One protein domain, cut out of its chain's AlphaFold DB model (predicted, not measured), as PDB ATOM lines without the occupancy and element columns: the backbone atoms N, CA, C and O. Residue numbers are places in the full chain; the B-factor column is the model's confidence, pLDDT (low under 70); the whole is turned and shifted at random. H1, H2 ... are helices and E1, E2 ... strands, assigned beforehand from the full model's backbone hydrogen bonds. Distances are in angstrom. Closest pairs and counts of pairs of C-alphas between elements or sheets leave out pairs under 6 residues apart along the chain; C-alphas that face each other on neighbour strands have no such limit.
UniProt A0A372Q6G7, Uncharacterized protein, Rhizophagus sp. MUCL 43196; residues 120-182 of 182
ATOM      1  N   GLY A 120      18.215 -35.174 -28.422       79.50
ATOM      2  CA  GLY A 120      18.760 -36.503 -28.178       79.50
ATOM      3  C   GLY A 120      19.503 -37.048 -29.398       79.50
ATOM      4  O   GLY A 120      20.643 -37.486 -29.264       79.50
ATOM      5  N   GLU A 121      18.908 -36.951 -30.591       82.44
ATOM      6  CA  GLU A 121      19.542 -37.376 -31.849       82.44
ATOM      7  C   GLU A 121      20.866 -36.647 -32.122       82.44
ATOM      8  O   GLU A 121      21.864 -37.280 -32.469       82.44
ATOM      9  N   LEU A 122      20.895 -35.319 -31.963       84.88
ATOM     10  CA  LEU A 122      22.096 -34.513 -32.208       84.88
ATOM     11  C   LEU A 122      23.207 -34.833 -31.202       84.88
ATOM     12  O   LEU A 122      24.357 -35.031 -31.590       84.88
ATOM     13  N   LEU A 123      22.865 -34.958 -29.918       83.81
ATOM     14  CA  LEU A 123      23.820 -35.354 -28.883       83.81
ATOM     15  C   LEU A 123      24.380 -36.761 -29.143       83.81
ATOM     16  O   LEU A 123      25.584 -36.972 -29.000       83.81
ATOM     17  N   GLN A 124      23.547 -37.702 -29.598       85.25
ATOM     18  CA  GLN A 124      23.996 -39.039 -30.005       85.25
ATOM     19  C   GLN A 124      24.973 -39.005 -31.181       85.25
ATOM     20  O   GLN A 124      25.971 -39.730 -31.154       85.25
ATOM     21  N   GLN A 125      24.732 -38.152 -32.180       85.25
ATOM     22  CA  GLN A 125      25.658 -37.956 -33.303       85.25
ATOM     23  C   GLN A 125      27.021 -37.422 -32.844       85.25
ATOM     24  O   GLN A 125      28.047 -37.803 -33.404       85.25
ATOM     25  N   GLU A 126      27.053 -36.607 -31.788       87.25
ATOM     26  CA  GLU A 126      28.292 -36.106 -31.177       87.25
ATOM     27  C   GLU A 126      28.939 -37.075 -30.168       87.25
ATOM     28  O   GLU A 126      29.972 -36.764 -29.566       87.25
ATOM     29  N   GLY A 127      28.375 -38.272 -29.990       89.12
ATOM     30  CA  GLY A 127      28.917 -39.299 -29.101       89.12
ATOM     31  C   GLY A 127      28.506 -39.142 -27.637       89.12
ATOM     32  O   GLY A 127      29.206 -39.639 -26.754       89.12
ATOM     33  N   TYR A 128      27.385 -38.476 -27.364       87.69
ATOM     34  CA  TYR A 128      26.767 -38.403 -26.043       87.69
ATOM     35  C   TYR A 128      25.534 -39.315 -25.951       87.69
ATOM     36  O   TYR A 128      24.866 -39.602 -26.937       87.69
ATOM     37  N   VAL A 129      25.220 -39.784 -24.751       86.00
ATOM     38  CA  VAL A 129      24.044 -40.594 -24.430       86.00
ATOM     39  C   VAL A 129      23.205 -39.815 -23.432       86.00
ATOM     40  O   VAL A 129      23.712 -39.382 -22.398       86.00
ATOM     41  N   LEU A 130      21.929 -39.624 -23.759       81.81
ATOM     42  CA  LEU A 130      20.958 -38.969 -22.892       81.81
ATOM     43  C   LEU A 130      20.417 -39.992 -21.883       81.81
ATOM     44  O   LEU A 130      19.906 -41.041 -22.274       81.81
ATOM     45  N   LEU A 131      20.558 -39.694 -20.594       76.69
ATOM     46  CA  LEU A 131      20.237 -40.606 -19.495       76.69
ATOM     47  C   LEU A 131      18.967 -40.202 -18.745       76.69
ATOM     48  O   LEU A 131      18.252 -41.074 -18.272       76.69
ATOM     49  N   SER A 132      18.672 -38.905 -18.624       68.25
ATOM     50  CA  SER A 132      17.545 -38.408 -17.828       68.25
ATOM     51  C   SER A 132      16.923 -37.162 -18.456       68.25
ATOM     52  O   SER A 132      17.633 -36.269 -18.927       68.25
ATOM     53  N   GLY A 133      15.588 -37.112 -18.475       61.88
ATOM     54  CA  GLY A 133      14.817 -35.999 -19.024       61.88
ATOM     55  C   GLY A 133      14.820 -34.793 -18.087       61.88
ATOM     56  O   GLY A 133      14.129 -34.786 -17.072       61.88
ATOM     57  N   SER A 134      15.606 -33.771 -18.420       60.62
ATOM     58  CA  SER A 134      15.696 -32.513 -17.671       60.62
ATOM     59  C   SER A 134      14.648 -31.478 -18.091       60.62
ATOM     60  O   SER A 134      13.862 -31.696 -19.016       60.62
ATOM     61  N   ASP A 135      14.739 -30.281 -17.489       61.72
ATOM     62  CA  ASP A 135      14.212 -29.047 -18.079       61.72
ATOM     63  C   ASP A 135      14.661 -28.945 -19.544       61.72
ATOM     64  O   ASP A 135      15.851 -28.849 -19.870       61.72
ATOM     65  N   ARG A 136      13.671 -28.995 -20.433       67.69
ATOM     66  CA  ARG A 136      13.829 -29.067 -21.884       67.69
ATOM     67  C   ARG A 136      14.425 -27.774 -22.455       67.69
ATOM     68  O   ARG A 136      15.019 -27.789 -23.531       67.69
ATOM     69  N   ARG A 137      14.355 -26.656 -21.714       66.50
ATOM     70  CA  ARG A 137      15.038 -25.398 -22.077       66.50
ATOM     71  C   ARG A 137      16.554 -25.505 -21.937       66.50
ATOM     72  O   ARG A 137      17.285 -24.887 -22.714       66.50
ATOM     73  N   SER A 138      17.035 -26.295 -20.980       71.88
ATOM     74  CA  SER A 138      18.468 -26.525 -20.775       71.88
ATOM     75  C   SER A 138      19.067 -27.390 -21.883       71.88
ATOM     76  O   SER A 138      20.191 -27.132 -22.305       71.88
ATOM     77  N   MET A 139      18.290 -28.312 -22.462       73.94
ATOM     78  CA  MET A 139      18.747 -29.151 -23.578       73.94
ATOM     79  C   MET A 139      19.147 -28.353 -24.816       73.94
ATOM     80  O   MET A 139      20.149 -28.677 -25.448       73.94
ATOM     81  N   ILE A 140      18.421 -27.276 -25.141       76.12
ATOM     82  CA  ILE A 140      18.784 -26.401 -26.268       76.12
ATOM     83  C   ILE A 140      20.193 -25.829 -26.065       76.12
ATOM     84  O   ILE A 140      20.988 -25.788 -27.005       76.12
ATOM     85  N   LYS A 141      20.529 -25.434 -24.831       78.75
ATOM     86  CA  LYS A 141      21.862 -24.918 -24.495       78.75
ATOM     87  C   LYS A 141      22.933 -26.000 -24.648       78.75
ATOM     88  O   LYS A 141      24.025 -25.713 -25.132       78.75
ATOM     89  N   TRP A 142      22.619 -27.244 -24.286       81.00
ATOM     90  CA  TRP A 142      23.557 -28.363 -24.410       81.00
ATOM     91  C   TRP A 142      23.858 -28.708 -25.856       81.00
ATOM     92  O   TRP A 142      25.017 -28.901 -26.172       81.00
ATOM     93  N   ILE A 143      22.864 -28.717 -26.746       78.94
ATOM     94  CA  ILE A 143      23.104 -28.963 -28.180       78.94
ATOM     95  C   ILE A 143      24.033 -27.896 -28.771       78.94
ATOM     96  O   ILE A 143      24.864 -28.198 -29.617       78.94
ATOM     97  N   GLN A 144      23.898 -26.637 -28.341       81.12
ATOM     98  CA  GLN A 144      24.735 -25.550 -28.854       81.12
ATOM     99  C   GLN A 144      26.201 -25.680 -28.423       81.12
ATOM    100  O   GLN A 144      27.090 -25.275 -29.171       81.12
ATOM    101  N   ASN A 145      26.464 -26.201 -27.218       85.19
ATOM    102  CA  ASN A 145      27.823 -26.397 -26.711       85.19
ATOM    103  C   ASN A 145      27.900 -27.513 -25.647       85.19
ATOM    104  O   ASN A 145      28.024 -27.229 -24.450       85.19
ATOM    105  N   PRO A 146      27.868 -28.795 -26.042       83.00
ATOM    106  CA  PRO A 146      27.690 -29.890 -25.086       83.00
ATOM    107  C   PRO A 146      28.906 -30.091 -24.184       83.00
ATOM    108  O   PRO A 146      28.767 -30.482 -23.025       83.00
ATOM    109  N   LYS A 147      30.106 -29.749 -24.670       83.94
ATOM    110  CA  LYS A 147      31.349 -29.799 -23.885       83.94
ATOM    111  C   LYS A 147      31.320 -28.853 -22.688       83.94
ATOM    112  O   LYS A 147      31.793 -29.228 -21.626       83.94
ATOM    113  N   TYR A 148      30.754 -27.656 -22.852       84.81
ATOM    114  CA  TYR A 148      30.652 -26.679 -21.765       84.81
ATOM    115  C   TYR A 148      29.742 -27.171 -20.635       84.81
ATOM    116  O   TYR A 148      30.024 -26.939 -19.463       84.81
ATOM    117  N   TYR A 149      28.661 -27.870 -20.984       79.00
ATOM    118  CA  TYR A 149      27.667 -28.316 -20.010       79.00
ATOM    119  C   TYR A 149      27.983 -29.667 -19.366       79.00
ATOM    120  O   TYR A 149      27.458 -29.955 -18.290       79.00
ATOM    121  N   TYR A 150      28.862 -30.459 -19.981       80.38
ATOM    122  CA  TYR A 150      29.233 -31.792 -19.514       80.38
ATOM    123  C   TYR A 150      29.732 -31.799 -18.057       80.38
ATOM    124  O   TYR A 150      29.210 -32.568 -17.251       80.38
ATOM    125  N   ASP A 151      30.647 -30.891 -17.703       82.06
ATOM    126  CA  ASP A 151      31.269 -30.807 -16.367       82.06
ATOM    127  C   ASP A 151      30.557 -29.829 -15.413       82.06
ATOM    128  O   ASP A 151      31.086 -29.442 -14.369       82.06
ATOM    129  N   THR A 152      29.344 -29.386 -15.753       83.19
ATOM    130  CA  THR A 152      28.587 -28.508 -14.855       83.19
ATOM    131  C   THR A 152      28.104 -29.275 -13.631       83.19
ATOM    132  O   THR A 152      27.687 -30.428 -13.725       83.19
ATOM    133  N   LYS A 153      28.075 -28.608 -12.469       81.75
ATOM    134  CA  LYS A 153      27.490 -29.168 -11.236       81.75
ATOM    135  C   LYS A 153      26.074 -29.708 -11.473       81.75
ATOM    136  O   LYS A 153      25.702 -30.732 -10.908       81.75
ATOM    137  N   GLU A 154      25.309 -29.019 -12.315       78.00
ATOM    138  CA  GLU A 154      23.950 -29.383 -12.709       78.00
ATOM    139  C   GLU A 154      23.899 -30.755 -13.401       78.00
ATOM    140  O   GLU A 154      23.153 -31.633 -12.966       78.00
ATOM    141  N   ASN A 155      24.748 -30.977 -14.412       80.19
ATOM    142  CA  ASN A 155      24.817 -32.255 -15.119       80.19
ATOM    143  C   ASN A 155      25.454 -33.362 -14.265       80.19
ATOM    144  O   ASN A 155      24.981 -34.490 -14.289       80.19
ATOM    145  N   LEU A 156      26.477 -33.051 -13.463       79.19
ATOM    146  CA  LEU A 156      27.111 -34.025 -12.564       79.19
ATOM    147  C   LEU A 156      26.151 -34.532 -11.477       79.19
ATOM    148  O   LEU A 156      26.214 -35.699 -11.102       79.19
ATOM    149  N   THR A 157      25.255 -33.668 -10.987       79.75
ATOM    150  CA  THR A 157      24.263 -34.037  -9.961       79.75
ATOM    151  C   THR A 157      23.127 -34.856 -10.559       79.75
ATOM    152  O   THR A 157      22.735 -35.874  -9.996       79.75
ATOM    153  N   ASN A 158      22.587 -34.416 -11.697       76.62
ATOM    154  CA  ASN A 158      21.380 -35.017 -12.258       76.62
ATOM    155  C   ASN A 158      21.650 -36.097 -13.315       76.62
ATOM    156  O   ASN A 158      20.706 -36.756 -13.750       76.62
ATOM    157  N   LYS A 159      22.911 -36.253 -13.744       78.50
ATOM    158  CA  LYS A 159      23.355 -37.146 -14.821       78.50
ATOM    159  C   LYS A 159      22.429 -37.085 -16.034       78.50
ATOM    160  O   LYS A 159      21.803 -38.072 -16.402       78.50
ATOM    161  N   TRP A 160      22.313 -35.917 -16.658       79.25
ATOM    162  CA  TRP A 160      21.391 -35.742 -17.783       79.25
ATOM    163  C   TRP A 160      21.912 -36.355 -19.071       79.25
ATOM    164  O   TRP A 160      21.173 -37.052 -19.765       79.25
ATOM    165  N   PHE A 161      23.191 -36.135 -19.372       82.12
ATOM    166  CA  PHE A 161      23.857 -36.757 -20.507       82.12
ATOM    167  C   PHE A 161      25.319 -37.075 -20.193       82.12
ATOM    168  O   PHE A 161      25.995 -36.354 -19.452       82.12
ATOM    169  N   ILE A 162      25.816 -38.159 -20.785       85.56
ATOM    170  CA  ILE A 162      27.187 -38.638 -20.608       85.56
ATOM    171  C   ILE A 162      27.842 -38.913 -21.954       85.56
ATOM    172  O   ILE A 162      27.184 -39.219 -22.940       85.56
ATOM    173  N   ARG A 163      29.165 -38.813 -22.014       87.56
ATOM    174  CA  ARG A 163      29.941 -39.275 -23.161       87.56
ATOM    175  C   ARG A 163      29.827 -40.792 -23.301       87.56
ATOM    176  O   ARG A 163      29.994 -41.508 -22.321       87.56
ATOM    177  N   LYS A 164      29.574 -41.282 -24.515       86.81
ATOM    178  CA  LYS A 164      29.367 -42.709 -24.803       86.81
ATOM    179  C   LYS A 164      30.564 -43.567 -24.384       86.81
ATOM    180  O   LYS A 164      30.373 -44.681 -23.918       86.81
ATOM    181  N   ASP A 165      31.777 -43.033 -24.506       85.56
ATOM    182  CA  ASP A 165      33.027 -43.667 -24.068       85.56
ATOM    183  C   ASP A 165      33.194 -43.752 -22.541       85.56
ATOM    184  O   ASP A 165      34.048 -44.487 -22.059       85.56
ATOM    185  N   LYS A 166      32.362 -43.033 -21.784       85.56
ATOM    186  CA  LYS A 166      32.345 -43.016 -20.317       85.56
ATOM    187  C   LYS A 166      31.056 -43.602 -19.732       85.56
ATOM    188  O   LYS A 166      30.811 -43.443 -18.545       85.56
ATOM    189  N   LEU A 167      30.212 -44.215 -20.562       83.06
ATOM    190  CA  LEU A 167      28.944 -44.799 -20.135       83.06
ATOM    191  C   LEU A 167      29.201 -46.076 -19.326       83.06
ATOM    192  O   LEU A 167      29.765 -47.036 -19.855       83.06
ATOM    193  N   GLU A 168      28.747 -46.115 -18.075       83.25
ATOM    194  CA  GLU A 168      28.905 -47.280 -17.204       83.25
ATOM    195  C   GLU A 168      27.598 -48.078 -17.036       83.25
ATOM    196  O   GLU A 168      26.497 -47.601 -17.316       83.25
ATOM    197  N   GLN A 169      27.694 -49.320 -16.539       74.19
ATOM    198  CA  GLN A 169      26.526 -50.197 -16.341       74.19
ATOM    199  C   GLN A 169      25.455 -49.590 -15.425       74.19
ATOM    200  O   GLN A 169      24.264 -49.803 -15.646       74.19
ATOM    201  N   HIS A 170      25.860 -48.823 -14.414       74.31
ATOM    202  CA  HIS A 170      24.934 -48.191 -13.481       74.31
ATOM    203  C   HIS A 170      24.178 -47.000 -14.108       74.31
ATOM    204  O   HIS A 170      23.094 -46.654 -13.642       74.31
ATOM    205  N   ASP A 171      24.688 -46.422 -15.203       72.62
ATOM    206  CA  ASP A 171      24.028 -45.342 -15.947       72.62
ATOM    207  C   ASP A 171      22.897 -45.864 -16.853       72.62
ATOM    208  O   ASP A 171      21.931 -45.152 -17.135       72.62
ATOM    209  N   LEU A 172      22.956 -47.136 -17.263       68.38
ATOM    210  CA  LEU A 172      21.919 -47.777 -18.086       68.38
ATOM    211  C   LEU A 172      20.564 -47.882 -17.369       68.38
ATOM    212  O   LEU A 172      19.531 -47.964 -18.034       68.38
ATOM    213  N   MET A 173      20.549 -47.848 -16.030       65.06
ATOM    214  CA  MET A 173      19.300 -47.808 -15.260       65.06
ATOM    215  C   MET A 173      18.498 -46.529 -15.524       65.06
ATOM    216  O   MET A 173      17.272 -46.575 -15.543       65.06
ATOM    217  N   PHE A 174      19.176 -45.407 -15.784       61.88
ATOM    218  CA  PHE A 174      18.531 -44.128 -16.083       61.88
ATOM    219  C   PHE A 174      18.069 -44.063 -17.544       61.88
ATOM    220  O   PHE A 174      16.949 -43.641 -17.821       61.88
ATOM    221  N   HIS A 175      18.874 -44.592 -18.472       55.91
ATOM    222  CA  HIS A 175      18.565 -44.580 -19.905       55.91
ATOM    223  C   HIS A 175      17.242 -45.293 -20.263       55.91
ATOM    224  O   HIS A 175      16.545 -44.879 -21.189       55.91
ATOM    225  N   ASN A 176      16.862 -46.332 -19.510       52.28
ATOM    226  CA  ASN A 176      15.637 -47.107 -19.741       52.28
ATOM    227  C   ASN A 176      14.347 -46.446 -19.210       52.28
ATOM    228  O   ASN A 176      13.267 -46.991 -19.422       52.28
ATOM    229  N   LEU A 177      14.440 -45.296 -18.532       49.62
ATOM    230  CA  LEU A 177      13.279 -44.550 -18.025       49.62
ATOM    231  C   LEU A 177      12.708 -43.553 -19.043       49.62
ATOM    232  O   LEU A 177      11.658 -42.963 -18.792       49.62
ATOM    233  N   VAL A 178      13.372 -43.359 -20.187       48.03
ATOM    234  CA  VAL A 178      12.837 -42.552 -21.289       48.03
ATOM    235  C   VAL A 178      11.824 -43.415 -22.055       48.03
ATOM    236  O   VAL A 178      12.224 -44.442 -22.612       48.03
ATOM    237  N   PRO A 179      10.525 -43.056 -22.085       39.28
ATOM    238  CA  PRO A 179       9.525 -43.816 -22.828       39.28
ATOM    239  C   PRO A 179       9.920 -43.865 -24.304       39.28
ATOM    240  O   PRO A 179      10.158 -42.821 -24.909       39.28
ATOM    241  N   LYS A 180      10.025 -45.072 -24.870       44.59
ATOM    242  CA  LYS A 180      10.426 -45.267 -26.271       44.59
ATOM    243  C   LYS A 180       9.287 -45.071 -27.270       44.59
ATOM    244  O   LYS A 180       9.579 -44.890 -28.443       44.59
ATOM    245  N   ASP A 181       8.037 -45.045 -26.812       36.09
ATOM    246  CA  ASP A 181       6.859 -44.966 -27.673       36.09
ATOM    247  C   ASP A 181       5.770 -44.093 -27.021       36.09
ATOM    248  O   ASP A 181       5.273 -44.450 -25.952       36.09
ATOM    249  N   CYS A 182       5.433 -42.963 -27.661       35.88
ATOM    250  CA  CYS A 182       4.182 -42.190 -27.539       35.88
ATOM    251  C   CYS A 182       4.042 -41.239 -28.738       35.88
ATOM    252  O   CYS A 182       4.920 -40.358 -28.891       35.88
TER     253      CYS A 182
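AT A GLANCE: This is residues 120 to 182 of the 182 residues of an uncharacterized protein of Rhizophagus sp. MUCL 43196 (UniProt A0A372Q6G7). Two short antiparallel strands, E1 and E2, form a small ribbon in the middle, and short helices are set round it, H1 and H4 at opposite sides and H2 and H5 at another two. H3 lies between H2 and H4 along the chain, and residues 176 to 182 trail on after H5. The printed part has 63 residues, with five named helices and two named strands in the order H1 E1 H2 H3 H4 E2 H5, and is mostly helix. It is compact, with a radius of gyration of the C-alphas of 11.0 A and spans of 27 by 26 by 22 A.

HOW THE PARTS SIT: E1, residues 128 to 130, and E2, residues 161 to 163, are antiparallel at 154 degrees, with N 129 and O 162 at 2.7 A and N 162 and O 129 at 2.9 A, within hydrogen-bond range. H1, residues 120 to 125, comes closest to E1 at the C-alphas of Gly 120 and Leu 130, 6.2 A apart. H2, residues 136 to 144, is close to H1 but not clearly touching, the closest C-alphas being those of Leu 123 and Ile 143, 6.5 A; they run the same way at a shallow tilt of 16 degrees. H3, residues 146 to 150, comes closest to E2 at the C-alphas of Tyr 150 and Ile 162, 7.2 A. H4, residues 153 to 158, comes closest to E2 at the C-alphas of Asn 155 and Phe 161, 7.1 A. H5, residues 172 to 175, comes closest to E1 at the C-alphas of Leu 130 and His 175, 6.8 A; H4 and H5 are apart. In H1, H3 and H4 every O i to N i+4 pair is within hydrogen-bond range, in H2 3 of 5, and H5 is too short for such a pair.

IN THESE COORDINATES: H1 begins at C-alpha 120 (18.760, -36.503, -28.178) and is 8.7 A long; E1 is 6.6 A and E2 7.1 A. H2 is 13.4 A, H3 6.1 A and H4 8.5 A. H5, 5.0 A, ends at C-alpha 175 (18.565, -44.580, -19.905).

THE WHOLE: The C-alphas farthest apart, those of Asp 151 and Cys 182, are 31.4 A apart. The printed part has no cut and no long link. Mean pLDDT of the printed part is 74.5; residues 132 to 137 and 172 to 182 are under 70.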